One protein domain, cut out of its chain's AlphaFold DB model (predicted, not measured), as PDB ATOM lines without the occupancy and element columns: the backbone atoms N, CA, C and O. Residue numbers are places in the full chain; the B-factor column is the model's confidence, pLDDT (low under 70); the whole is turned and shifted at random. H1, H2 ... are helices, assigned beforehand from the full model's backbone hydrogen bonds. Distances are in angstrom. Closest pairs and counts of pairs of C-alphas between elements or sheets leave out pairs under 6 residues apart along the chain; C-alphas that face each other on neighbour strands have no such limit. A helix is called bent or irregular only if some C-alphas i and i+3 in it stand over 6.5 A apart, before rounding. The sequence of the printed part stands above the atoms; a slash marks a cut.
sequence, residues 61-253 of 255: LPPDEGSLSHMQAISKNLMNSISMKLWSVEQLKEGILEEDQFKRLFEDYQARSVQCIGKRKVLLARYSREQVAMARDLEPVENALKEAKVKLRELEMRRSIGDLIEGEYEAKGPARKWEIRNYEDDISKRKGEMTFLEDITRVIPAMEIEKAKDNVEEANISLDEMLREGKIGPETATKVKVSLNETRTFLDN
ATOM      1  N   LEU A  61       7.602 -30.480 -37.123       45.72
ATOM      2  CA  LEU A  61       6.786 -29.538 -36.354       45.72
ATOM      3  C   LEU A  61       5.502 -29.234 -37.151       45.72
ATOM      4  O   LEU A  61       5.560 -29.218 -38.385       45.72
ATOM      5  N   PRO A  62       4.361 -28.978 -36.485       48.88
ATOM      6  CA  PRO A  62       3.168 -28.486 -37.166       48.88
ATOM      7  C   PRO A  62       3.536 -27.302 -38.083       48.88
ATOM      8  O   PRO A  62       4.391 -26.497 -37.701       48.88
ATOM      9  N   PRO A  63       2.956 -27.189 -39.291       46.09
ATOM     10  CA  PRO A  63       3.368 -26.224 -40.327       46.09
ATOM     11  C   PRO A  63       3.342 -24.746 -39.881       46.09
ATOM     12  O   PRO A  63       3.935 -23.875 -40.513       46.09
ATOM     13  N   ASP A  64       2.673 -24.465 -38.773       51.44
ATOM     14  CA  ASP A  64       2.486 -23.194 -38.093       51.44
ATOM     15  C   ASP A  64       3.542 -22.903 -36.995       51.44
ATOM     16  O   ASP A  64       3.798 -21.733 -36.669       51.44
ATOM     17  N   GLU A  65       4.239 -23.926 -36.482       50.84
ATOM     18  CA  GLU A  65       5.348 -23.831 -35.518       50.84
ATOM     19  C   GLU A  65       6.699 -23.584 -36.207       50.84
ATOM     20  O   GLU A  65       7.541 -24.463 -36.393       50.84
ATOM     21  N   GLY A  66       6.886 -22.329 -36.616       55.06
ATOM     22  CA  GLY A  66       8.023 -21.876 -37.429       55.06
ATOM     23  C   GLY A  66       7.641 -20.795 -38.441       55.06
ATOM     24  O   GLY A  66       8.392 -20.497 -39.360       55.06
ATOM     25  N   SER A  67       6.448 -20.213 -38.313       65.81
ATOM     26  CA  SER A  67       6.042 -19.055 -39.100       65.81
ATOM     27  C   SER A  67       6.580 -17.754 -38.493       65.81
ATOM     28  O   SER A  67       6.768 -17.637 -37.276       65.81
ATOM     29  N   LEU A  68       6.736 -16.731 -39.340       66.94
ATOM     30  CA  LEU A  68       7.026 -15.355 -38.922       66.94
ATOM     31  C   LEU A  68       6.062 -14.885 -37.816       66.94
ATOM     32  O   LEU A  68       6.479 -14.279 -36.831       66.94
ATOM     33  N   SER A  69       4.777 -15.229 -37.944       72.50
ATOM     34  CA  SER A  69       3.721 -14.920 -36.974       72.50
ATOM     35  C   SER A  69       3.920 -15.605 -35.623       72.50
ATOM     36  O   SER A  69       3.718 -14.976 -34.584       72.50
ATOM     37  N   HIS A  70       4.353 -16.868 -35.602       76.62
ATOM     38  CA  HIS A  70       4.641 -17.565 -34.347       76.62
ATOM     39  C   HIS A  70       5.846 -16.914 -33.649       76.62
ATOM     40  O   HIS A  70       5.795 -16.617 -32.454       76.62
ATOM     41  N   MET A  71       6.898 -16.574 -34.395       74.69
ATOM     42  CA  MET A  71       8.049 -15.854 -33.838       74.69
ATOM     43  C   MET A  71       7.669 -14.480 -33.280       74.69
ATOM     44  O   MET A  71       8.107 -14.119 -32.187       74.69
ATOM     45  N   GLN A  72       6.800 -13.740 -33.972       78.31
ATOM     46  CA  GLN A  72       6.249 -12.485 -33.457       78.31
ATOM     47  C   GLN A  72       5.495 -12.690 -32.141       78.31
ATOM     48  O   GLN A  72       5.673 -11.907 -31.210       78.31
ATOM     49  N   ALA A  73       4.686 -13.746 -32.040       84.56
ATOM     50  CA  ALA A  73       3.963 -14.071 -30.817       84.56
ATOM     51  C   ALA A  73       4.920 -14.403 -29.660       84.56
ATOM     52  O   ALA A  73       4.732 -13.899 -28.555       84.56
ATOM     53  N   ILE A  74       5.981 -15.181 -29.907       85.44
ATOM     54  CA  ILE A  74       7.001 -15.491 -28.890       85.44
ATOM     55  C   ILE A  74       7.715 -14.217 -28.432       85.44
ATOM     56  O   ILE A  74       7.848 -14.006 -27.229       85.44
ATOM     57  N   SER A  75       8.134 -13.352 -29.359       85.81
ATOM     58  CA  SER A  75       8.817 -12.094 -29.032       85.81
ATOM     59  C   SER A  75       7.920 -11.137 -28.236       85.81
ATOM     60  O   SER A  75       8.366 -10.569 -27.240       85.81
ATOM     61  N   LYS A  76       6.638 -11.009 -28.603       86.19
ATOM     62  CA  LYS A  76       5.658 -10.203 -27.851       86.19
ATOM     63  C   LYS A  76       5.395 -10.774 -26.461       86.19
ATOM     64  O   LYS A  76       5.408 -10.038 -25.481       86.19
ATOM     65  N   ASN A  77       5.205 -12.088 -26.357       90.06
ATOM     66  CA  ASN A  77       5.000 -12.750 -25.070       90.06
ATOM     67  C   ASN A  77       6.228 -12.637 -24.164       90.06
ATOM     68  O   ASN A  77       6.073 -12.468 -22.954       90.06
ATOM     69  N   LEU A  78       7.436 -12.687 -24.732       90.50
ATOM     70  CA  LEU A  78       8.674 -12.454 -23.998       90.50
ATOM     71  C   LEU A  78       8.709 -11.043 -23.412       90.50
ATOM     72  O   LEU A  78       8.873 -10.906 -22.202       90.50
ATOM     73  N   MET A  79       8.500 -10.019 -24.242       90.50
ATOM     74  CA  MET A  79       8.499  -8.634 -23.768       90.50
ATOM     75  C   MET A  79       7.411  -8.383 -22.738       90.50
ATOM     76  O   MET A  79       7.712  -7.845 -21.679       90.50
ATOM     77  N   ASN A  80       6.193  -8.876 -22.965       91.44
ATOM     78  CA  ASN A  80       5.124  -8.790 -21.972       91.44
ATOM     79  C   ASN A  80       5.531  -9.444 -20.647       91.44
ATOM     80  O   ASN A  80       5.285  -8.884 -19.587       91.44
ATOM     81  N   SER A  81       6.187 -10.607 -20.681       92.81
ATOM     82  CA  SER A  81       6.654 -11.281 -19.459       92.81
ATOM     83  C   SER A  81       7.720 -10.461 -18.729       92.81
ATOM     84  O   SER A  81       7.676 -10.361 -17.506       92.81
ATOM     85  N   ILE A  82       8.647  -9.839 -19.465       92.56
ATOM     86  CA  ILE A  82       9.658  -8.930 -18.906       92.56
ATOM     87  C   ILE A  82       8.986  -7.701 -18.284       92.56
ATOM     88  O   ILE A  82       9.284  -7.362 -17.141       92.56
ATOM     89  N   SER A  83       8.044  -7.072 -18.987       91.56
ATOM     90  CA  SER A  83       7.299  -5.916 -18.486       91.56
ATOM     91  C   SER A  83       6.501  -6.250 -17.230       91.56
ATOM     92  O   SER A  83       6.566  -5.497 -16.267       91.56
ATOM     93  N   MET A  84       5.805  -7.391 -17.197       93.31
ATOM     94  CA  MET A  84       5.055  -7.831 -16.014       93.31
ATOM     95  C   MET A  84       5.973  -8.134 -14.831       93.31
ATOM     96  O   MET A  84       5.641  -7.819 -13.689       93.31
ATOM     97  N   LYS A  85       7.153  -8.699 -15.098       93.31
ATOM     98  CA  LYS A  85       8.168  -8.938 -14.076       93.31
ATOM     99  C   LYS A  85       8.662  -7.629 -13.455       93.31
ATOM    100  O   LYS A  85       8.669  -7.504 -12.234       93.31
ATOM    101  N   LEU A  86       9.013  -6.647 -14.282       92.75
ATOM    102  CA  LEU A  86       9.440  -5.317 -13.830       92.75
ATOM    103  C   LEU A  86       8.321  -4.584 -13.086       92.75
ATOM    104  O   LEU A  86       8.543  -4.069 -11.996       92.75
ATOM    105  N   TRP A  87       7.102  -4.631 -13.622       94.31
ATOM    106  CA  TRP A  87       5.917  -4.083 -12.971       94.31
ATOM    107  C   TRP A  87       5.710  -4.677 -11.576       94.31
ATOM    108  O   TRP A  87       5.464  -3.933 -10.635       94.31
ATOM    109  N   SER A  88       5.877  -5.993 -11.402       94.88
ATOM    110  CA  SER A  88       5.699  -6.617 -10.085       94.88
ATOM    111  C   SER A  88       6.692  -6.109  -9.030       94.88
ATOM    112  O   SER A  88       6.323  -6.021  -7.862       94.88
ATOM    113  N   VAL A  89       7.915  -5.725  -9.427       94.25
ATOM    114  CA  VAL A  89       8.895  -5.095  -8.520       94.25
ATOM    115  C   VAL A  89       8.423  -3.706  -8.095       94.25
ATOM    116  O   VAL A  89       8.517  -3.371  -6.918       94.25
ATOM    117  N   GLU A  90       7.860  -2.923  -9.018       92.81
ATOM    118  CA  GLU A  90       7.307  -1.604  -8.687       92.81
ATOM    119  C   GLU A  90       6.115  -1.722  -7.731       92.81
ATOM    120  O   GLU A  90       6.047  -1.021  -6.730       92.81
ATOM    121  N   GLN A  91       5.208  -2.675  -7.962       92.88
ATOM    122  CA  GLN A  91       4.069  -2.887  -7.060       92.88
ATOM    123  C   GLN A  91       4.489  -3.334  -5.653       92.88
ATOM    124  O   GLN A  91       3.831  -2.986  -4.673       92.88
ATOM    125  N   LEU A  92       5.583  -4.096  -5.540       93.88
ATOM    126  CA  LEU A  92       6.178  -4.443  -4.248       93.88
ATOM    127  C   LEU A  92       6.737  -3.197  -3.544       93.88
ATOM    128  O   LEU A  92       6.494  -2.997  -2.356       93.88
ATOM    129  N   LYS A  93       7.437  -2.328  -4.280       92.75
ATOM    130  CA  LYS A  93       7.985  -1.062  -3.766       92.75
ATOM    131  C   LYS A  93       6.895  -0.112  -3.274       92.75
ATOM    132  O   LYS A  93       7.052   0.487  -2.208       92.75
ATOM    133  N   GLU A  94       5.791  -0.013  -4.010       92.56
ATOM    134  CA  GLU A  94       4.609   0.778  -3.639       92.56
ATOM    135  C   GLU A  94       3.841   0.187  -2.440       92.56
ATOM    136  O   GLU A  94       2.935   0.831  -1.912       92.56
ATOM    137  N   GLY A  95       4.197  -1.021  -1.984       91.25
ATOM    138  CA  GLY A  95       3.512  -1.715  -0.892       91.25
ATOM    139  C   GLY A  95       2.128  -2.244  -1.276       91.25
ATOM    140  O   GLY A  95       1.321  -2.542  -0.401       91.25
ATOM    141  N   ILE A  96       1.833  -2.345  -2.577       93.88
ATOM    142  CA  ILE A  96       0.580  -2.913  -3.097       93.88
ATOM    143  C   ILE A  96       0.612  -4.441  -3.004       93.88
ATOM    144  O   ILE A  96      -0.414  -5.072  -2.750       93.88
ATOM    145  N   LEU A  97       1.788  -5.037  -3.221       93.50
ATOM    146  CA  LEU A  97       2.015  -6.470  -3.075       93.50
ATOM    147  C   LEU A  97       2.811  -6.761  -1.809       93.50
ATOM    148  O   LEU A  97       3.864  -6.173  -1.584       93.50
ATOM    149  N   GLU A  98       2.357  -7.753  -1.050       94.88
ATOM    150  CA  GLU A  98       3.159  -8.365   0.009       94.88
ATOM    151  C   GLU A  98       4.261  -9.253  -0.593       94.88
ATOM    152  O   GLU A  98       4.094  -9.820  -1.680       94.88
ATOM    153  N   GLU A  99       5.363  -9.454   0.135       95.19
ATOM    154  CA  GLU A  99       6.538 -10.194  -0.356       95.19
ATOM    155  C   GLU A  99       6.181 -11.602  -0.884       95.19
ATOM    156  O   GLU A  99       6.655 -12.019  -1.943       95.19
ATOM    157  N   ASP A 100       5.288 -12.325  -0.204       94.00
ATOM    158  CA  ASP A 100       4.864 -13.676  -0.604       94.00
ATOM    159  C   ASP A 100       3.946 -13.703  -1.834       94.00
ATOM    160  O   ASP A 100       3.878 -14.707  -2.554       94.00
ATOM    161  N   GLN A 101       3.190 -12.630  -2.075       95.44
ATOM    162  CA  GLN A 101       2.382 -12.484  -3.288       95.44
ATOM    163  C   GLN A 101       3.283 -12.117  -4.466       95.44
ATOM    164  O   GLN A 101       3.181 -12.716  -5.538       95.44
ATOM    165  N   PHE A 102       4.212 -11.189  -4.230       96.69
ATOM    166  CA  PHE A 102       5.236 -10.806  -5.184       96.69
ATOM    167  C   PHE A 102       6.064 -12.010  -5.640       96.69
ATOM    168  O   PHE A 102       6.168 -12.227  -6.843       96.69
ATOM    169  N   LYS A 103       6.593 -12.831  -4.718       95.75
ATOM    170  CA  LYS A 103       7.402 -14.020  -5.056       95.75
ATOM    171  C   LYS A 103       6.699 -14.923  -6.064       95.75
ATOM    172  O   LYS A 103       7.294 -15.275  -7.076       95.75
ATOM    173  N   ARG A 104       5.426 -15.239  -5.818       95.25
ATOM    174  CA  ARG A 104       4.623 -16.105  -6.697       95.25
ATOM    175  C   ARG A 104       4.442 -15.498  -8.087       95.25
ATOM    176  O   ARG A 104       4.743 -16.149  -9.081       95.25
ATOM    177  N   LEU A 105       4.020 -14.233  -8.159       94.81
ATOM    178  CA  LEU A 105       3.837 -13.539  -9.438       94.81
ATOM    179  C   LEU A 105       5.155 -13.406 -10.210       94.81
ATOM    180  O   LEU A 105       5.211 -13.674 -11.409       94.81
ATOM    181  N   PHE A 106       6.223 -13.014  -9.518       95.12
ATOM    182  CA  PHE A 106       7.543 -12.846 -10.105       95.12
ATOM    183  C   PHE A 106       8.080 -14.169 -10.656       95.12
ATOM    184  O   PHE A 106       8.605 -14.199 -11.769       95.12
ATOM    185  N   GLU A 107       7.928 -15.268  -9.914       94.00
ATOM    186  CA  GLU A 107       8.318 -16.607 -10.357       94.00
ATOM    187  C   GLU A 107       7.543 -17.053 -11.598       94.00
ATOM    188  O   GLU A 107       8.161 -17.547 -12.543       94.00
ATOM    189  N   ASP A 108       6.233 -16.804 -11.656       93.25
ATOM    190  CA  ASP A 108       5.409 -17.118 -12.827       93.25
ATOM    191  C   ASP A 108       5.846 -16.318 -14.064       93.25
ATOM    192  O   ASP A 108       5.993 -16.869 -15.165       93.25
ATOM    193  N   TYR A 109       6.095 -15.014 -13.903       93.19
ATOM    194  CA  TYR A 109       6.576 -14.163 -14.993       93.19
ATOM    195  C   TYR A 109       7.993 -14.542 -15.432       93.19
ATOM    196  O   TYR A 109       8.265 -14.586 -16.636       93.19
ATOM    197  N   GLN A 110       8.874 -14.886 -14.489       91.81
ATOM    198  CA  GLN A 110      10.219 -15.377 -14.777       91.81
ATOM    199  C   GLN A 110      10.178 -16.714 -15.523       91.81
ATOM    200  O   GLN A 110      10.880 -16.887 -16.520       91.81
ATOM    201  N   ALA A 111       9.347 -17.660 -15.086       90.38
ATOM    202  CA  ALA A 111       9.185 -18.942 -15.762       90.38
ATOM    203  C   ALA A 111       8.710 -18.737 -17.207       90.38
ATOM    204  O   ALA A 111       9.267 -19.323 -18.140       90.38
ATOM    205  N   ARG A 112       7.746 -17.830 -17.417       90.88
ATOM    206  CA  ARG A 112       7.252 -17.475 -18.752       90.88
ATOM    207  C   ARG A 112       8.327 -16.817 -19.620       90.88
ATOM    208  O   ARG A 112       8.464 -17.193 -20.788       90.88
ATOM    209  N   SER A 113       9.118 -15.886 -19.081       89.06
ATOM    210  CA  SER A 113      10.201 -15.246 -19.841       89.06
ATOM    211  C   SER A 113      11.288 -16.252 -20.222       89.06
ATOM    212  O   SER A 113      11.708 -16.292 -21.378       89.06
ATOM    213  N   VAL A 114      11.684 -17.128 -19.294       88.25
ATOM    214  CA  VAL A 114      12.652 -18.209 -19.551       88.25
ATOM    215  C   VAL A 114      12.132 -19.161 -20.628       88.25
ATOM    216  O   VAL A 114      12.872 -19.514 -21.547       88.25
ATOM    217  N   GLN A 115      10.850 -19.533 -20.573       87.00
ATOM    218  CA  GLN A 115      10.229 -20.375 -21.591       87.00
ATOM    219  C   GLN A 115      10.253 -19.705 -22.973       87.00
ATOM    220  O   GLN A 115      10.596 -20.356 -23.962       87.00
ATOM    221  N   CYS A 116       9.923 -18.413 -23.060       86.50
ATOM    222  CA  CYS A 116       9.937 -17.684 -24.328       86.50
ATOM    223  C   CYS A 116      11.358 -17.545 -24.894       86.50
ATOM    224  O   CYS A 116      11.556 -17.773 -26.088       86.50
ATOM    225  N   ILE A 117      12.359 -17.268 -24.048       85.19
ATOM    226  CA  ILE A 117      13.777 -17.265 -24.446       85.19
ATOM    227  C   ILE A 117      14.192 -18.650 -24.956       85.19
ATOM    228  O   ILE A 117      14.838 -18.750 -25.996       85.19
ATOM    229  N   GLY A 118      13.795 -19.721 -24.264       82.62
ATOM    230  CA  GLY A 118      14.065 -21.099 -24.676       82.62
ATOM    231  C   GLY A 118      13.466 -21.427 -26.044       82.62
ATOM    232  O   GLY A 118      14.189 -21.871 -26.934       82.62
ATOM    233  N   LYS A 119      12.173 -21.140 -26.245       82.06
ATOM    234  CA  LYS A 119      11.485 -21.324 -27.536       82.06
ATOM    235  C   LYS A 119      12.160 -20.523 -28.652       82.06
ATOM    236  O   LYS A 119      12.430 -21.072 -29.716       82.06
ATOM    237  N   ARG A 120      12.504 -19.258 -28.386       80.12
ATOM    238  CA  ARG A 120      13.225 -18.395 -29.332       80.12
ATOM    239  C   ARG A 120      14.589 -18.975 -29.697       80.12
ATOM    240  O   ARG A 120      14.891 -19.062 -30.879       80.12
ATOM    241  N   LYS A 121      15.394 -19.411 -28.721       79.56
ATOM    242  CA  LYS A 121      16.707 -20.038 -28.965       79.56
ATOM    243  C   LYS A 121      16.595 -21.294 -29.822       79.56
ATOM    244  O   LYS A 121      17.431 -21.505 -30.692       79.56
ATOM    245  N   VAL A 122      15.579 -22.121 -29.584       76.06
ATOM    246  CA  VAL A 122      15.378 -23.346 -30.365       76.06
ATOM    247  C   VAL A 122      14.978 -23.028 -31.800       76.06
ATOM    248  O   VAL A 122      15.559 -23.595 -32.722       76.06
ATOM    249  N   LEU A 123      14.051 -22.088 -31.998       74.62
ATOM    250  CA  LEU A 123      13.686 -21.639 -33.338       74.62
ATOM    251  C   LEU A 123      14.890 -21.015 -34.042       74.62
ATOM    252  O   LEU A 123      15.192 -21.421 -35.155       74.62
ATOM    253  N   LEU A 124      15.657 -20.150 -33.375       71.94
ATOM    254  CA  LEU A 124      16.916 -19.619 -33.906       71.94
ATOM    255  C   LEU A 124      17.888 -20.732 -34.310       71.94
ATOM    256  O   LEU A 124      18.390 -20.704 -35.419       71.94
ATOM    257  N   ALA A 125      18.109 -21.747 -33.473       72.31
ATOM    258  CA  ALA A 125      19.001 -22.861 -33.802       72.31
ATOM    259  C   ALA A 125      18.481 -23.730 -34.962       72.31
ATOM    260  O   ALA A 125      19.274 -24.276 -35.733       72.31
ATOM    261  N   ARG A 126      17.158 -23.885 -35.096       69.88
ATOM    262  CA  ARG A 126      16.531 -24.523 -36.261       69.88
ATOM    263  C   ARG A 126      16.793 -23.691 -37.509       69.88
ATOM    264  O   ARG A 126      17.352 -24.227 -38.455       69.88
ATOM    265  N   TYR A 127      16.503 -22.396 -37.467       64.75
ATOM    266  CA  TYR A 127      16.768 -21.499 -38.582       64.75
ATOM    267  C   TYR A 127      18.246 -21.386 -38.908       64.75
ATOM    268  O   TYR A 127      18.556 -21.314 -40.076       64.75
ATOM    269  N   SER A 128      19.172 -21.426 -37.950       64.75
ATOM    270  CA  SER A 128      20.611 -21.438 -38.238       64.75
ATOM    271  C   SER A 128      21.041 -22.737 -38.930       64.75
ATOM    272  O   SER A 128      21.895 -22.715 -39.812       64.75
ATOM    273  N   ARG A 129      20.441 -23.883 -38.584       64.81
ATOM    274  CA  ARG A 129      20.686 -25.156 -39.289       64.81
ATOM    275  C   ARG A 129      20.063 -25.161 -40.681       64.81
ATOM    276  O   ARG A 129      20.738 -25.504 -41.649       64.81
ATOM    277  N   GLU A 130      18.816 -24.717 -40.785       62.62
ATOM    278  CA  GLU A 130      18.141 -24.489 -42.059       62.62
ATOM    279  C   GLU A 130      18.868 -23.422 -42.882       62.62
ATOM    280  O   GLU A 130      18.930 -23.571 -44.082       62.62
ATOM    281  N   GLN A 131      19.505 -22.417 -42.284       59.06
ATOM    282  CA  GLN A 131      20.302 -21.376 -42.941       59.06
ATOM    283  C   GLN A 131      21.593 -21.951 -43.502       59.06
ATOM    284  O   GLN A 131      21.985 -21.561 -44.588       59.06
ATOM    285  N   VAL A 132      22.258 -22.888 -42.819       59.38
ATOM    286  CA  VAL A 132      23.418 -23.594 -43.392       59.38
ATOM    287  C   VAL A 132      22.989 -24.462 -44.580       59.38
ATOM    288  O   VAL A 132      23.697 -24.508 -45.586       59.38
ATOM    289  N   ALA A 133      21.825 -25.112 -44.502       61.41
ATOM    290  CA  ALA A 133      21.257 -25.858 -45.628       61.41
ATOM    291  C   ALA A 133      20.817 -24.921 -46.773       61.41
ATOM    292  O   ALA A 133      21.237 -25.090 -47.910       61.41
ATOM    293  N   MET A 134      20.094 -23.849 -46.459       58.28
ATOM    294  CA  MET A 134      19.649 -22.820 -47.393       58.28
ATOM    295  C   MET A 134      20.814 -22.033 -47.973       58.28
ATOM    296  O   MET A 134      20.685 -21.577 -49.091       58.28
ATOM    297  N   ALA A 135      21.932 -21.846 -47.266       57.38
ATOM    298  CA  ALA A 135      23.140 -21.218 -47.798       57.38
ATOM    299  C   ALA A 135      23.768 -22.099 -48.884       57.38
ATOM    300  O   ALA A 135      24.176 -21.582 -49.923       57.38
ATOM    301  N   ARG A 136      23.763 -23.426 -48.688       62.03
ATOM    302  CA  ARG A 136      24.113 -24.391 -49.743       62.03
ATOM    303  C   ARG A 136      23.113 -24.342 -50.906       62.03
ATOM    304  O   ARG A 136      23.531 -24.442 -52.052       62.03
ATOM    305  N   ASP A 137      21.829 -24.103 -50.633       65.12
ATOM    306  CA  ASP A 137      20.787 -23.970 -51.669       65.12
ATOM    307  C   ASP A 137      20.670 -22.555 -52.282       65.12
ATOM    308  O   ASP A 137      20.030 -22.370 -53.318       65.12
ATOM    309  N   LEU A 138      21.280 -21.538 -51.665       71.94
ATOM    310  CA  LEU A 138      21.351 -20.144 -52.123       71.94
ATOM    311  C   LEU A 138      22.469 -19.982 -53.139       71.94
ATOM    312  O   LEU A 138      22.308 -19.209 -54.075       71.94
ATOM    313  N   GLU A 139      23.564 -20.726 -52.986       81.94
ATOM    314  CA  GLU A 139      24.699 -20.686 -53.904       81.94
ATOM    315  C   GLU A 139      24.275 -20.922 -55.373       81.94
ATOM    316  O   GLU A 139      24.648 -20.113 -56.227       81.94
ATOM    317  N   PRO A 140      23.421 -21.912 -55.712       85.81
ATOM    318  CA  PRO A 140      22.860 -22.042 -57.056       85.81
ATOM    319  C   PRO A 140      22.080 -20.808 -57.530       85.81
ATOM    320  O   PRO A 140      22.222 -20.404 -58.683       85.81
ATOM    321  N   VAL A 141      21.278 -20.188 -56.658       82.75
ATOM    322  CA  VAL A 141      20.444 -19.018 -56.995       82.75
ATOM    323  C   VAL A 141      21.302 -17.761 -57.175       82.75
ATOM    324  O   VAL A 141      21.100 -16.995 -58.116       82.75
ATOM    325  N   GLU A 142      22.305 -17.560 -56.323       85.62
ATOM    326  CA  GLU A 142      23.271 -16.463 -56.430       85.62
ATOM    327  C   GLU A 142      24.145 -16.612 -57.686       85.62
ATOM    328  O   GLU A 142      24.390 -15.629 -58.396       85.62
ATOM    329  N   ASN A 143      24.548 -17.840 -58.022       91.56
ATOM    330  CA  ASN A 143      25.245 -18.143 -59.270       91.56
ATOM    331  C   ASN A 143      24.353 -17.891 -60.493       91.56
ATOM    332  O   ASN A 143      24.802 -17.240 -61.440       91.56
ATOM    333  N   ALA A 144      23.086 -18.313 -60.458       89.56
ATOM    334  CA  ALA A 144      22.122 -18.054 -61.526       89.56
ATOM    335  C   ALA A 144      21.868 -16.548 -61.722       89.56
ATOM    336  O   ALA A 144      21.845 -16.067 -62.856       89.56
ATOM    337  N   LEU A 145      21.766 -15.774 -60.635       92.44
ATOM    338  CA  LEU A 145      21.679 -14.311 -60.688       92.44
ATOM    339  C   LEU A 145      22.924 -13.698 -61.343       92.44
ATOM    340  O   LEU A 145      22.814 -12.817 -62.202       92.44
ATOM    341  N   LYS A 146      24.116 -14.151 -60.946       94.19
ATOM    342  CA  LYS A 146      25.382 -13.677 -61.515       94.19
ATOM    343  C   LYS A 146      25.450 -13.970 -63.012       94.19
ATOM    344  O   LYS A 146      25.796 -13.081 -63.789       94.19
ATOM    345  N   GLU A 147      25.074 -15.179 -63.417       94.94
ATOM    346  CA  GLU A 147      25.037 -15.596 -64.816       94.94
ATOM    347  C   GLU A 147      24.006 -14.792 -65.623       94.94
ATOM    348  O   GLU A 147      24.326 -14.289 -66.701       94.94
ATOM    349  N   ALA A 148      22.799 -14.580 -65.092       91.50
ATOM    350  CA  ALA A 148      21.766 -13.765 -65.734       91.50
ATOM    351  C   ALA A 148      22.230 -12.313 -65.951       91.50
ATOM    352  O   ALA A 148      22.037 -11.753 -67.033       91.50
ATOM    353  N   LYS A 149      22.927 -11.721 -64.967       93.62
ATOM    354  CA  LYS A 149      23.544 -10.386 -65.080       93.62
ATOM    355  C   LYS A 149      24.655 -10.330 -66.131       93.62
ATOM    356  O   LYS A 149      24.805  -9.307 -66.798       93.62
ATOM    357  N   VAL A 150      25.452 -11.390 -66.279       96.56
ATOM    358  CA  VAL A 150      26.469 -11.481 -67.343       96.56
ATOM    359  C   VAL A 150      25.796 -11.561 -68.712       96.56
ATOM    360  O   VAL A 150      26.075 -10.717 -69.559       96.56
ATOM    361  N   LYS A 151      24.835 -12.474 -68.894       93.12
ATOM    362  CA  LYS A 151      24.102 -12.648 -70.160       93.12
ATOM    363  C   LYS A 151      23.371 -11.382 -70.601       93.12
ATOM    364  O   LYS A 151      23.345 -11.074 -71.790       93.12
ATOM    365  N   LEU A 152      22.777 -10.635 -69.665       94.75
ATOM    366  CA  LEU A 152      22.153  -9.350 -69.985       94.75
ATOM    367  C   LEU A 152      23.192  -8.325 -70.459       94.75
ATOM    368  O   LEU A 152      22.966  -7.669 -71.471       94.75
ATOM    369  N   ARG A 153      24.338  -8.222 -69.775       94.06
ATOM    370  CA  ARG A 153      25.417  -7.302 -70.170       94.06
ATOM    371  C   ARG A 153      26.012  -7.645 -71.531       94.06
ATOM    372  O   ARG A 153      26.238  -6.745 -72.330       94.06
ATOM    373  N   GLU A 154      26.230  -8.924 -71.820       94.06
ATOM    374  CA  GLU A 154      26.683  -9.378 -73.140       94.06
ATOM    375  C   GLU A 154      25.676  -9.015 -74.234       94.06
ATOM    376  O   GLU A 154      26.058  -8.498 -75.283       94.06
ATOM    377  N   LEU A 155      24.380  -9.224 -73.978       92.81
ATOM    378  CA  LEU A 155      23.309  -8.858 -74.904       92.81
ATOM    379  C   LEU A 155      23.256  -7.338 -75.142       92.81
ATOM    380  O   LEU A 155      23.103  -6.894 -76.278       92.81
ATOM    381  N   GLU A 156      23.411  -6.531 -74.092       93.25
ATOM    382  CA  GLU A 156      23.473  -5.067 -74.186       93.25
ATOM    383  C   GLU A 156      24.719  -4.587 -74.947       93.25
ATOM    384  O   GLU A 156      24.616  -3.686 -75.781       93.25
ATOM    385  N   MET A 157      25.869  -5.233 -74.742       94.00
ATOM    386  CA  MET A 157      27.099  -4.941 -75.479       94.00
ATOM    387  C   MET A 157      26.944  -5.266 -76.968       94.00
ATOM    388  O   MET A 157      27.210  -4.407 -77.806       94.00
ATOM    389  N   ARG A 158      26.450  -6.465 -77.308       92.81
ATOM    390  CA  ARG A 158      26.213  -6.883 -78.700       92.81
ATOM    391  C   ARG A 158      25.222  -5.960 -79.403       92.81
ATOM    392  O   ARG A 158      25.457  -5.573 -80.543       92.81
ATOM    393  N   ARG A 159      24.177  -5.509 -78.696       92.56
ATOM    394  CA  ARG A 159      23.262  -4.473 -79.200       92.56
ATOM    395  C   ARG A 159      24.007  -3.187 -79.551       92.56
ATOM    396  O   ARG A 159      23.764  -2.619 -80.609       92.56
ATOM    397  N   SER A 160      24.893  -2.726 -78.669       93.00
ATOM    398  CA  SER A 160      25.599  -1.449 -78.837       93.00
ATOM    399  C   SER A 160      26.553  -1.427 -80.036       93.00
ATOM    400  O   SER A 160      26.730  -0.378 -80.648       93.00
ATOM    401  N   ILE A 161      27.119  -2.583 -80.400       93.81
ATOM    402  CA  ILE A 161      28.022  -2.732 -81.552       93.81
ATOM    403  C   ILE A 161      27.299  -3.189 -82.831       93.81
ATOM    404  O   ILE A 161      27.952  -3.418 -83.844       93.81
ATOM    405  N   GLY A 162      25.969  -3.334 -82.794       90.94
ATOM    406  CA  GLY A 162      25.176  -3.787 -83.939       90.94
ATOM    407  C   GLY A 162      25.319  -5.277 -84.276       90.94
ATOM    408  O   GLY A 162      24.951  -5.682 -85.371       90.94
ATOM    409  N   ASP A 163      25.819  -6.101 -83.349       92.75
ATOM    410  CA  ASP A 163      26.019  -7.555 -83.500       92.75
ATOM    411  C   ASP A 163      24.786  -8.370 -83.045       92.75
ATOM    412  O   ASP A 163      24.881  -9.451 -82.456       92.75
ATOM    413  N   LEU A 164      23.590  -7.820 -83.256       90.25
ATOM    414  CA  LEU A 164      22.326  -8.499 -82.980       90.25
ATOM    415  C   LEU A 164      21.460  -8.537 -84.224       90.25
ATOM    416  O   LEU A 164      21.409  -7.586 -85.002       90.25
ATOM    417  N   ILE A 165      20.730  -9.638 -84.363       89.94
ATOM    418  CA  ILE A 165      19.673  -9.740 -85.362       89.94
ATOM    419  C   ILE A 165      18.508  -8.846 -84.917       89.94
ATOM    420  O   ILE A 165      18.248  -8.687 -83.720       89.94
ATOM    421  N   GLU A 166      17.804  -8.254 -85.880       88.75
ATOM    422  CA  GLU A 166      16.628  -7.424 -85.621       88.75
ATOM    423  C   GLU A 166      15.610  -8.160 -84.729       88.75
ATOM    424  O   GLU A 166      15.276  -9.323 -84.962       88.75
ATOM    425  N   GLY A 167      15.152  -7.496 -83.664       83.00
ATOM    426  CA  GLY A 167      14.206  -8.056 -82.696       83.00
ATOM    427  C   GLY A 167      14.814  -8.985 -81.634       83.00
ATOM    428  O   GLY A 167      14.118  -9.361 -80.686       83.00
ATOM    429  N   GLU A 168      16.095  -9.364 -81.731       86.31
ATOM    430  CA  GLU A 168      16.723 -10.277 -80.765       86.31
ATOM    431  C   GLU A 168      16.781  -9.673 -79.353       86.31
ATOM    432  O   GLU A 168      16.528 -10.369 -78.361       86.31
ATOM    433  N   TYR A 169      17.086  -8.376 -79.246       88.25
ATOM    434  CA  TYR A 169      17.126  -7.683 -77.958       88.25
ATOM    435  C   TYR A 169      15.725  -7.543 -77.362       88.25
ATOM    436  O   TYR A 169      15.528  -7.772 -76.170       88.25
ATOM    437  N   GLU A 170      14.753  -7.186 -78.190       87.81
ATOM    438  CA  GLU A 170      13.358  -6.994 -77.814       87.81
ATOM    439  C   GLU A 170      12.753  -8.298 -77.277       87.81
ATOM    440  O   GLU A 170      11.980  -8.266 -76.321       87.81
ATOM    441  N   ALA A 171      13.174  -9.448 -77.815       83.62
ATOM    442  CA  ALA A 171      12.780 -10.762 -77.318       83.62
ATOM    443  C   ALA A 171      13.518 -11.169 -76.025       83.62
ATOM    444  O   ALA A 171      12.893 -11.606 -75.059       83.62
ATOM    445  N   LYS A 172      14.855 -11.055 -75.985       84.25
ATOM    446  CA  LYS A 172      15.677 -11.633 -74.899       84.25
ATOM    447  C   LYS A 172      15.904 -10.684 -73.720       84.25
ATOM    448  O   LYS A 172      16.005 -11.132 -72.579       84.25
ATOM    449  N   GLY A 173      15.985  -9.381 -73.968       84.81
ATOM    450  CA  GLY A 173      16.290  -8.357 -72.968       84.81
ATOM    451  C   GLY A 173      15.269  -8.297 -71.827       84.81
ATOM    452  O   GLY A 173      15.672  -8.371 -70.662       84.81
ATOM    453  N   PRO A 174      13.954  -8.214 -72.112       87.44
ATOM    454  CA  PRO A 174      12.924  -8.219 -71.075       87.44
ATOM    455  C   PRO A 174      12.927  -9.496 -70.228       87.44
ATOM    456  O   PRO A 174      12.824  -9.404 -69.006       87.44
ATOM    457  N   ALA A 175      13.117 -10.664 -70.852       82.88
ATOM    458  CA  ALA A 175      13.181 -11.948 -70.152       82.88
ATOM    459  C   ALA A 175      14.354 -11.992 -69.159       82.88
ATOM    460  O   ALA A 175      14.160 -12.309 -67.989       82.88
ATOM    461  N   ARG A 176      15.552 -11.560 -69.578       82.50
ATOM    462  CA  ARG A 176      16.731 -11.481 -68.697       82.50
ATOM    463  C   ARG A 176      16.543 -10.500 -67.541       82.50
ATOM    464  O   ARG A 176      16.936 -10.792 -66.416       82.50
ATOM    465  N   LYS A 177      15.913  -9.348 -67.788       84.56
ATOM    466  CA  LYS A 177      15.584  -8.377 -66.728       84.56
ATOM    467  C   LYS A 177      14.559  -8.933 -65.738       84.56
ATOM    468  O   LYS A 177      14.635  -8.630 -64.552       84.56
ATOM    469  N   TRP A 178      13.604  -9.733 -66.211       89.38
ATOM    470  CA  TRP A 178      12.652 -10.426 -65.348       89.38
ATOM    471  C   TRP A 178      13.337 -11.497 -64.489       89.38
ATOM    472  O   TRP A 178      13.154 -11.471 -63.277       89.38
ATOM    473  N   GLU A 179      14.191 -12.345 -65.076       80.81
ATOM    474  CA  GLU A 179      14.973 -13.360 -64.347       80.81
ATOM    475  C   GLU A 179      15.817 -12.730 -63.228       80.81
ATOM    476  O   GLU A 179      15.796 -13.206 -62.097       80.81
ATOM    477  N   ILE A 180      16.520 -11.630 -63.525       86.56
ATOM    478  CA  ILE A 180      17.335 -10.906 -62.538       86.56
ATOM    479  C   ILE A 180      16.480 -10.434 -61.363       86.56
ATOM    480  O   ILE A 180      16.838 -10.713 -60.222       86.56
ATOM    481  N   ARG A 181      15.350  -9.764 -61.634       86.69
ATOM    482  CA  ARG A 181      14.447  -9.298 -60.571       86.69
ATOM    483  C   ARG A 181      13.921 -10.456 -59.736       86.69
ATOM    484  O   ARG A 181      13.947 -10.371 -58.520       86.69
ATOM    485  N   ASN A 182      13.518 -11.550 -60.378       85.12
ATOM    486  CA  ASN A 182      13.003 -12.717 -59.674       85.12
ATOM    487  C   ASN A 182      14.050 -13.323 -58.725       85.12
ATOM    488  O   ASN A 182      13.748 -13.597 -57.568       85.12
ATOM    489  N   TYR A 183      15.295 -13.492 -59.182       83.81
ATOM    490  CA  TYR A 183      16.366 -13.986 -58.315       83.81
ATOM    491  C   TYR A 183      16.729 -12.996 -57.199       83.81
ATOM    492  O   TYR A 183      17.023 -13.421 -56.083       83.81
ATOM    493  N   GLU A 184      16.719 -11.689 -57.473       83.50
ATOM    494  CA  GLU A 184      16.944 -10.657 -56.453       83.50
ATOM    495  C   GLU A 184      15.847 -10.669 -55.384       83.50
ATOM    496  O   GLU A 184      16.170 -10.623 -54.197       83.50
ATOM    497  N   ASP A 185      14.582 -10.810 -55.784       79.06
ATOM    498  CA  ASP A 185      13.440 -10.928 -54.876       79.06
ATOM    499  C   ASP A 185      13.539 -12.200 -54.022       79.06
ATOM    500  O   ASP A 185      13.372 -12.132 -52.803       79.06
ATOM    501  N   ASP A 186      13.890 -13.343 -54.619       75.19
ATOM    502  CA  ASP A 186      14.072 -14.609 -53.898       75.19
ATOM    503  C   ASP A 186      15.211 -14.531 -52.872       75.19
ATOM    504  O   ASP A 186      15.052 -14.950 -51.721       75.19
ATOM    505  N   ILE A 187      16.360 -13.964 -53.256       80.50
ATOM    506  CA  ILE A 187      17.496 -13.768 -52.347       80.50
ATOM    507  C   ILE A 187      17.122 -12.785 -51.233       80.50
ATOM    508  O   ILE A 187      17.425 -13.036 -50.065       80.50
ATOM    509  N   SER A 188      16.460 -11.678 -51.577       77.06
ATOM    510  CA  SER A 188      16.046 -10.638 -50.632       77.06
ATOM    511  C   SER A 188      15.032 -11.167 -49.623       77.06
ATOM    512  O   SER A 188      15.191 -10.950 -48.422       77.06
ATOM    513  N   LYS A 189      14.039 -11.940 -50.074       72.75
ATOM    514  CA  LYS A 189      13.057 -12.598 -49.210       72.75
ATOM    515  C   LYS A 189      13.738 -13.544 -48.223       72.75
ATOM    516  O   LYS A 189      13.549 -13.395 -47.018       72.75
ATOM    517  N   ARG A 190      14.580 -14.459 -48.718       70.38
ATOM    518  CA  ARG A 190      15.277 -15.445 -47.874       70.38
ATOM    519  C   ARG A 190      16.202 -14.767 -46.857       70.38
ATOM    520  O   ARG A 190      16.149 -15.086 -45.674       70.38
ATOM    521  N   LYS A 191      16.988 -13.767 -47.273       70.31
ATOM    522  CA  LYS A 191      17.850 -12.990 -46.358       70.31
ATOM    523  C   LYS A 191      17.040 -12.124 -45.385       70.31
ATOM    524  O   LYS A 191      17.426 -11.975 -44.230       70.31
ATOM    525  N   GLY A 192      15.910 -11.575 -45.821       66.19
ATOM    526  CA  GLY A 192      15.020 -10.754 -45.004       66.19
ATOM    527  C   GLY A 192      14.356 -11.538 -43.874       66.19
ATOM    528  O   GLY A 192      14.329 -11.049 -42.741       66.19
ATOM    529  N   GLU A 193      13.886 -12.754 -44.168       64.94
ATOM    530  CA  GLU A 193      13.388 -13.715 -43.177       64.94
ATOM    531  C   GLU A 193      14.481 -14.043 -42.149       64.94
ATOM    532  O   GLU A 193      14.224 -13.986 -40.950       64.94
ATOM    533  N   MET A 194      15.725 -14.255 -42.589       64.19
ATOM    534  CA  MET A 194      16.861 -14.522 -41.698       64.19
ATOM    535  C   MET A 194      17.162 -13.363 -40.738       64.19
ATOM    536  O   MET A 194      17.213 -13.563 -39.527       64.19
ATOM    537  N   THR A 195      17.306 -12.134 -41.245       64.88
ATOM    538  CA  THR A 195      17.610 -10.980 -40.381       64.88
ATOM    539  C   THR A 195      16.464 -10.656 -39.418       64.88
ATOM    540  O   THR A 195      16.690 -10.130 -38.334       64.88
ATOM    541  N   PHE A 196      15.217 -10.977 -39.779       64.56
ATOM    542  CA  PHE A 196      14.080 -10.806 -38.875       64.56
ATOM    543  C   PHE A 196      14.151 -11.715 -37.647       64.56
ATOM    544  O   PHE A 196      13.662 -11.363 -36.576       64.56
ATOM    545  N   LEU A 197      14.749 -12.891 -37.794       62.00
ATOM    546  CA  LEU A 197      14.798 -13.872 -36.722       62.00
ATOM    547  C   LEU A 197      15.819 -13.481 -35.661       62.00
ATOM    548  O   LEU A 197      15.519 -13.588 -34.471       62.00
ATOM    549  N   GLU A 198      16.978 -12.981 -36.077       66.19
ATOM    550  CA  GLU A 198      18.076 -12.595 -35.187       66.19
ATOM    551  C   GLU A 198      17.734 -11.346 -34.361       66.19
ATOM    552  O   GLU A 198      18.020 -11.299 -33.163       66.19
ATOM    553  N   ASP A 199      17.014 -10.396 -34.954       75.12
ATOM    554  CA  ASP A 199      16.790  -9.074 -34.379       75.12
ATOM    555  C   ASP A 199      15.362  -8.891 -33.831       75.12
ATOM    556  O   ASP A 199      14.386  -8.756 -34.574       75.12
ATOM    557  N   ILE A 200      15.227  -8.864 -32.498       75.25
ATOM    558  CA  ILE A 200      13.926  -8.661 -31.842       75.25
ATOM    559  C   ILE A 200      13.372  -7.245 -32.079       75.25
ATOM    560  O   ILE A 200      12.154  -7.063 -31.973       75.25
ATOM    561  N   THR A 201      14.217  -6.277 -32.472       76.12
ATOM    562  CA  THR A 201      13.801  -4.888 -32.730       76.12
ATOM    563  C   THR A 201      12.815  -4.778 -33.899       76.12
ATOM    564  O   THR A 201      12.024  -3.839 -33.994       76.12
ATOM    565  N   ARG A 202      12.793  -5.787 -34.781       77.19
ATOM    566  CA  ARG A 202      11.837  -5.874 -35.895       77.19
ATOM    567  C   ARG A 202      10.404  -6.165 -35.462       77.19
ATOM    568  O   ARG A 202       9.479  -5.988 -36.253       77.19
ATOM    569  N   VAL A 203      10.217  -6.657 -34.241       76.25
ATOM    570  CA  VAL A 203       8.900  -6.952 -33.657       76.25
ATOM    571  C   VAL A 203       8.575  -5.989 -32.527       76.25
ATOM    572  O   VAL A 203       7.414  -5.627 -32.347       76.25
ATOM    573  N   ILE A 204       9.596  -5.611 -31.769       79.88
ATOM    574  CA  ILE A 204       9.501  -4.782 -30.579       79.88
ATOM    575  C   ILE A 204      10.295  -3.513 -30.862       79.88
ATOM    576  O   ILE A 204      11.492  -3.619 -31.089       79.88
ATOM    577  N   PRO A 205       9.692  -2.319 -30.849       85.25
ATOM    578  CA  PRO A 205      10.428  -1.087 -31.100       85.25
ATOM    579  C   PRO A 205      11.676  -0.971 -30.211       85.25
ATOM    580  O   PRO A 205      11.599  -1.218 -29.009       85.25
ATOM    581  N   ALA A 206      12.810  -0.537 -30.770       86.25
ATOM    582  CA  ALA A 206      14.060  -0.378 -30.012       86.25
ATOM    583  C   ALA A 206      13.885   0.510 -28.763       86.25
ATOM    584  O   ALA A 206      14.423   0.214 -27.703       86.25
ATOM    585  N   MET A 207      13.030   1.536 -28.848       86.56
ATOM    586  CA  MET A 207      12.656   2.376 -27.705       86.56
ATOM    587  C   MET A 207      12.020   1.583 -26.549       86.56
ATOM    588  O   MET A 207      12.252   1.907 -25.390       86.56
ATOM    589  N   GLU A 208      11.221   0.549 -26.831       85.69
ATOM    590  CA  GLU A 208      10.640  -0.307 -25.787       85.69
ATOM    591  C   GLU A 208      11.693  -1.212 -25.140       85.69
ATOM    592  O   GLU A 208      11.604  -1.500 -23.947       85.69
ATOM    593  N   ILE A 209      12.703  -1.633 -25.906       88.88
ATOM    594  CA  ILE A 209      13.841  -2.410 -25.399       88.88
ATOM    595  C   ILE A 209      14.702  -1.542 -24.483       88.88
ATOM    596  O   ILE A 209      15.007  -1.965 -23.371       88.88
ATOM    597  N   GLU A 210      15.038  -0.323 -24.907       90.25
ATOM    598  CA  GLU A 210      15.784   0.631 -24.078       90.25
ATOM    599  C   GLU A 210      15.009   0.990 -22.810       90.25
ATOM    600  O   GLU A 210      15.542   0.870 -21.710       90.25
ATOM    601  N   LYS A 211      13.703   1.264 -22.922       89.50
ATOM    602  CA  LYS A 211      12.848   1.470 -21.746       89.50
ATOM    603  C   LYS A 211      12.875   0.269 -20.795       89.50
ATOM    604  O   LYS A 211      12.883   0.438 -19.581       89.50
ATOM    605  N   ALA A 212      12.871  -0.958 -21.319       91.44
ATOM    606  CA  ALA A 212      12.973  -2.147 -20.483       91.44
ATOM    607  C   ALA A 212      14.340  -2.249 -19.781       91.44
ATOM    608  O   ALA A 212      14.376  -2.683 -18.632       91.44
ATOM    609  N   LYS A 213      15.439  -1.833 -20.427       93.31
ATOM    610  CA  LYS A 213      16.773  -1.759 -19.804       93.31
ATOM    611  C   LYS A 213      16.806  -0.730 -18.672       93.31
ATOM    612  O   LYS A 213      17.266  -1.067 -17.583       93.31
ATOM    613  N   ASP A 214      16.258   0.461 -18.898       93.38
ATOM    614  CA  ASP A 214      16.161   1.513 -17.877       93.38
ATOM    615  C   ASP A 214      15.351   1.033 -16.666       93.38
ATOM    616  O   ASP A 214      15.801   1.120 -15.524       93.38
ATOM    617  N   ASN A 215      14.199   0.408 -16.919       92.19
ATOM    618  CA  ASN A 215      13.356  -0.156 -15.868       92.19
ATOM    619  C   ASN A 215      14.060  -1.277 -15.078       92.19
ATOM    620  O   ASN A 215      13.787  -1.452 -13.893       92.19
ATOM    621  N   VAL A 216      14.942  -2.068 -15.706       94.75
ATOM    622  CA  VAL A 216      15.750  -3.079 -14.995       94.75
ATOM    623  C   VAL A 216      16.723  -2.410 -14.022       94.75
ATOM    624  O   VAL A 216      16.896  -2.899 -12.905       94.75
ATOM    625  N   GLU A 217      17.354  -1.307 -14.424       94.06
ATOM    626  CA  GLU A 217      18.256  -0.547 -13.554       94.06
ATOM    627  C   GLU A 217      17.497   0.063 -12.370       94.06
ATOM    628  O   GLU A 217      17.884  -0.128 -11.218       94.06
ATOM    629  N   GLU A 218      16.363   0.713 -12.637       93.94
ATOM    630  CA  GLU A 218      15.513   1.296 -11.597       93.94
ATOM    631  C   GLU A 218      14.983   0.237 -10.616       93.94
ATOM    632  O   GLU A 218      14.977   0.445  -9.398       93.94
ATOM    633  N   ALA A 219      14.602  -0.939 -11.124       94.06
ATOM    634  CA  ALA A 219      14.189  -2.068 -10.299       94.06
ATOM    635  C   ALA A 219      15.330  -2.565  -9.393       94.06
ATOM    636  O   ALA A 219      15.088  -2.874  -8.226       94.06
ATOM    637  N   ASN A 220      16.576  -2.612  -9.884       93.88
ATOM    638  CA  ASN A 220      17.733  -2.988  -9.063       93.88
ATOM    639  C   ASN A 220      17.979  -1.998  -7.920       93.88
ATOM    640  O   ASN A 220      18.183  -2.435  -6.786       93.88
ATOM    641  N   ILE A 221      17.908  -0.692  -8.201       94.50
ATOM    642  CA  ILE A 221      18.029   0.363  -7.184       94.50
ATOM    643  C   ILE A 221      16.914   0.211  -6.144       94.50
ATOM    644  O   ILE A 221      17.184   0.162  -4.944       94.50
ATOM    645  N   SER A 222      15.671   0.039  -6.596       94.44
ATOM    646  CA  SER A 222      14.506  -0.123  -5.717       94.44
ATOM    647  C   SER A 222      14.631  -1.350  -4.803       94.44
ATOM    648  O   SER A 222      14.244  -1.302  -3.636       94.44
ATOM    649  N   LEU A 223      15.211  -2.452  -5.291       94.81
ATOM    650  CA  LEU A 223      15.469  -3.648  -4.480       94.81
ATOM    651  C   LEU A 223      16.502  -3.401  -3.377       94.81
ATOM    652  O   LEU A 223      16.343  -3.937  -2.280       94.81
ATOM    653  N   ASP A 224      17.541  -2.605  -3.638       95.31
ATOM    654  CA  ASP A 224      18.520  -2.219  -2.614       95.31
ATOM    655  C   ASP A 224      17.892  -1.372  -1.506       95.31
ATOM    656  O   ASP A 224      18.173  -1.576  -0.322       95.31
ATOM    657  N   GLU A 225      17.005  -0.451  -1.877       94.62
ATOM    658  CA  GLU A 225      16.272   0.377  -0.920       94.62
ATOM    659  C   GLU A 225      15.310  -0.457  -0.073       94.62
ATOM    660  O   GLU A 225      15.369  -0.390   1.155       94.62
ATOM    661  N   MET A 226      14.497  -1.310  -0.704       95.25
ATOM    662  CA  MET A 226      13.570  -2.200   0.001       95.25
ATOM    663  C   MET A 226      14.287  -3.169   0.948       95.25
ATOM    664  O   MET A 226      13.795  -3.426   2.048       95.25
ATOM    665  N   LEU A 227      15.454  -3.689   0.551       95.31
ATOM    666  CA  LEU A 227      16.270  -4.551   1.406       95.31
ATOM    667  C   LEU A 227      16.801  -3.786   2.625       95.31
ATOM    668  O   LEU A 227      16.734  -4.286   3.746       95.31
ATOM    669  N   ARG A 228      17.300  -2.559   2.422       94.94
ATOM    670  CA  ARG A 228      17.785  -1.688   3.505       94.94
ATOM    671  C   ARG A 228      16.669  -1.302   4.477       94.94
ATOM    672  O   ARG A 228      16.918  -1.195   5.674       94.94
ATOM    673  N   GLU A 229      15.459  -1.098   3.968       93.19
ATOM    674  CA  GLU A 229      14.259  -0.782   4.753       93.19
ATOM    675  C   GLU A 229      13.650  -2.006   5.454       93.19
ATOM    676  O   GLU A 229      12.736  -1.852   6.260       93.19
ATOM    677  N   GLY A 230      14.138  -3.217   5.167       91.25
ATOM    678  CA  GLY A 230      13.603  -4.458   5.728       91.25
ATOM    679  C   GLY A 230      12.229  -4.852   5.177       91.25
ATOM    680  O   GLY A 230      11.563  -5.692   5.774       91.25
ATOM    681  N   LYS A 231      11.804  -4.265   4.047       90.88
ATOM    682  CA  LYS A 231      10.542  -4.599   3.360       90.88
ATOM    683  C   LYS A 231      10.587  -5.954   2.659       90.88
ATOM    684  O   LYS A 231       9.542  -6.540   2.406       90.88
ATOM    685  N   ILE A 232      11.787  -6.421   2.317       95.38
ATOM    686  CA  ILE A 232      12.015  -7.722   1.689       95.38
ATOM    687  C   ILE A 232      13.167  -8.460   2.362       95.38
ATOM    688  O   ILE A 232      14.133  -7.847   2.826       95.38
ATOM    689  N   GLY A 233      13.103  -9.791   2.355       95.38
ATOM    690  CA  GLY A 233      14.210 -10.631   2.797       95.38
ATOM    691  C   GLY A 233      15.435 -10.591   1.859       95.38
ATOM    692  O   GLY A 233      15.299 -10.400   0.644       95.38
ATOM    693  N   PRO A 234      16.651 -10.857   2.382       95.00
ATOM    694  CA  PRO A 234      17.885 -10.896   1.586       95.00
ATOM    695  C   PRO A 234      17.880 -11.988   0.506       95.00
ATOM    696  O   PRO A 234      18.459 -11.807  -0.567       95.00
ATOM    697  N   GLU A 235      17.201 -13.108   0.761       95.38
ATOM    698  CA  GLU A 235      17.018 -14.186  -0.215       95.38
ATOM    699  C   GLU A 235      16.232 -13.695  -1.441       95.38
ATOM    700  O   GLU A 235      16.665 -13.877  -2.581       95.38
ATOM    701  N   THR A 236      15.120 -13.000  -1.202       94.88
ATOM    702  CA  THR A 236      14.255 -12.425  -2.237       94.88
ATOM    703  C   THR A 236      15.009 -11.401  -3.064       94.88
ATOM    704  O   THR A 236      15.035 -11.508  -4.289       94.88
ATOM    705  N   ALA A 237      15.691 -10.463  -2.403       95.31
ATOM    706  CA  ALA A 237      16.503  -9.458  -3.078       95.31
ATOM    707  C   ALA A 237      17.555 -10.110  -3.992       95.31
ATOM    708  O   ALA A 237      17.674  -9.749  -5.162       95.31
ATOM    709  N   THR A 238      18.272 -11.120  -3.494       96.06
ATOM    710  CA  THR A 238      19.306 -11.826  -4.264       96.06
ATOM    711  C   THR A 238      18.716 -12.537  -5.483       96.06
ATOM    712  O   THR A 238      19.201 -12.359  -6.602       96.06
ATOM    713  N   LYS A 239      17.641 -13.311  -5.295       95.00
ATOM    714  CA  LYS A 239      16.997 -14.082  -6.369       95.00
ATOM    715  C   LYS A 239      16.444 -13.179  -7.472       95.00
ATOM    716  O   LYS A 239      16.635 -13.458  -8.657       95.00
ATOM    717  N   VAL A 240      15.791 -12.080  -7.092       95.88
ATOM    718  CA  VAL A 240      15.234 -11.110  -8.042       95.88
ATOM    719  C   VAL A 240      16.352 -10.422  -8.821       95.88
ATOM    720  O   VAL A 240      16.281 -10.368 -10.046       95.88
ATOM    721  N   LYS A 241      17.423  -9.972  -8.152       95.94
ATOM    722  CA  LYS A 241      18.566  -9.328  -8.819       95.94
ATOM    723  C   LYS A 241      19.248 -10.230  -9.842       95.94
ATOM    724  O   LYS A 241      19.572  -9.767 -10.932       95.94
ATOM    725  N   VAL A 242      19.425 -11.516  -9.533       95.25
ATOM    726  CA  VAL A 242      19.960 -12.489 -10.503       95.25
ATOM    727  C   VAL A 242      19.075 -12.535 -11.753       95.25
ATOM    728  O   VAL A 242      19.570 -12.354 -12.863       95.25
ATOM    729  N   SER A 243      17.758 -12.675 -11.578       94.50
ATOM    730  CA  SER A 243      16.792 -12.687 -12.685       94.50
ATOM    731  C   SER A 243      16.778 -11.380 -13.499       94.50
ATOM    732  O   SER A 243      16.651 -11.404 -14.729       94.50
ATOM    733  N   LEU A 244      16.897 -10.226 -12.840       94.81
ATOM    734  CA  LEU A 244      16.979  -8.926 -13.505       94.81
ATOM    735  C   LEU A 244      18.277  -8.790 -14.308       94.81
ATOM    736  O   LEU A 244      18.240  -8.347 -15.454       94.81
ATOM    737  N   ASN A 245      19.406  -9.255 -13.773       93.88
ATOM    738  CA  ASN A 245      20.687  -9.219 -14.475       93.88
ATOM    739  C   ASN A 245      20.726 -10.160 -15.694       93.88
ATOM    740  O   ASN A 245      21.253  -9.799 -16.747       93.88
ATOM    741  N   GLU A 246      20.109 -11.341 -15.594       92.75
ATOM    742  CA  GLU A 246      19.885 -12.225 -16.748       92.75
ATOM    743  C   GLU A 246      19.045 -11.535 -17.831       92.75
ATOM    744  O   GLU A 246      19.319 -11.669 -19.024       92.75
ATOM    745  N   THR A 247      18.035 -10.765 -17.416       92.56
ATOM    746  CA  THR A 247      17.173 -10.005 -18.335       92.56
ATOM    747  C   THR A 247      17.945  -8.896 -19.019       92.56
ATOM    748  O   THR A 247      17.852  -8.764 -20.234       92.56
ATOM    749  N   ARG A 248      18.753  -8.145 -18.268       93.19
ATOM    750  CA  ARG A 248      19.645  -7.128 -18.825       93.19
ATOM    751  C   ARG A 248      20.594  -7.732 -19.852       93.19
ATOM    752  O   ARG A 248      20.612  -7.292 -20.992       93.19
ATOM    753  N   THR A 249      21.281  -8.810 -19.476       92.38
ATOM    754  CA  THR A 249      22.207  -9.528 -20.364       92.38
ATOM    755  C   THR A 249      21.507 -10.001 -21.637       92.38
ATOM    756  O   THR A 249      22.088  -9.966 -22.718       92.38
ATOM    757  N   PHE A 250      20.250 -10.446 -21.536       89.88
ATOM    758  CA  PHE A 250      19.444 -10.773 -22.706       89.88
ATOM    759  C   PHE A 250      19.178  -9.537 -23.581       89.88
ATOM    760  O   PHE A 250      19.435  -9.603 -24.784       89.88
ATOM    761  N   LEU A 251      18.694  -8.437 -22.995       90.12
ATOM    762  CA  LEU A 251      18.335  -7.204 -23.705       90.12
ATOM    763  C   LEU A 251      19.548  -6.502 -24.340       90.12
ATOM    764  O   LEU A 251      19.410  -5.915 -25.408       90.12
ATOM    765  N   ASP A 252      20.735  -6.597 -23.740       88.94
ATOM    766  CA  ASP A 252      21.982  -5.998 -24.242       88.94
ATOM    767  C   ASP A 252      22.459  -6.601 -25.573       88.94
ATOM    768  O   ASP A 252      23.255  -5.989 -26.287       88.94
ATOM    769  N   ASN A 253      21.937  -7.772 -25.956       85.56
ATOM    770  CA  ASN A 253      22.192  -8.350 -27.278       85.56
ATOM    771  C   ASN A 253      21.459  -7.611 -28.409       85.56
ATOM    772  O   ASN A 253      21.688  -7.922 -29.576       85.56
TER     773      ASN A 253
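This is residues 61 to 253 of the 255 residues of an uncharacterized protein of archaeon (UniProt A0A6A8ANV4). The model is a long rod in which one kinked helix, H2, runs along most of the length: one end is a four-helix bundle of H1, the first part of H2, H4 and H5, and the other is a two-helix arm in which H3 folds back along the rest of H2. The bundle is up and down, each helix running against the one before it. The printed part has 193 residues with five named helices, H1 to H5 in chain order, and no named strand; the class is all helix. It is extended, with a radius of gyration of the C-alphas of 26.7 A and spans of 91 by 33 by 21 A.

H2, residues 99 to 160, measures 81.2 A from C-alpha 99 at (6.538, -10.194, -0.356) to C-alpha 160 at (25.599, -1.449, -78.837). It has a kink of 45 degrees near residue 135 and is neither bent nor irregular, but only just: C-alphas 137 and 140 are 6.1 A apart. H3, residues 168 to 198, measures 45.7 A and is only just irregular, with C-alphas 171 and 174 6.7 A apart. H1 is residues 68 to 93, 38.0 A; H4 is residues 206 to 228, 33.7 A; H5 is residues 234 to 251, 25.6 A, ending at (18.335, -7.204, -23.705).

H2 touches H1 with residues 99 to 120 alone, closest at the C-alphas of Ser 113 and Leu 78, 5.2 A; this hairpin has a shallow tilt of 33 degrees, only just short of steep. H2 and H3 form a hairpin at 18 degrees, closest at the C-alphas of Leu 145 and Ile 180, 5.8 A. H1 touches H4 with residues 82 to 93 alone, the closest C-alphas, Val 89 and Ala 219, being 6.4 A apart. H4 and H5, a hairpin, touch at Leu 223 and Ala 237, their closest C-alphas, 6.1 A. H2 and H4 are apart, as are H3 and H4. Each O i to N i+4 pair is within hydrogen-bond range in H1, H4 and H5; H2 has 55 of 58 and H3 24 of 27.

The farthest C-alphas, Glu 166 and Gly 230, are 91.4 A apart. The printed part has no cut and no long link. The pLDDT is under 70 in residues 61 to 68, 126 to 137 and 192 to 198.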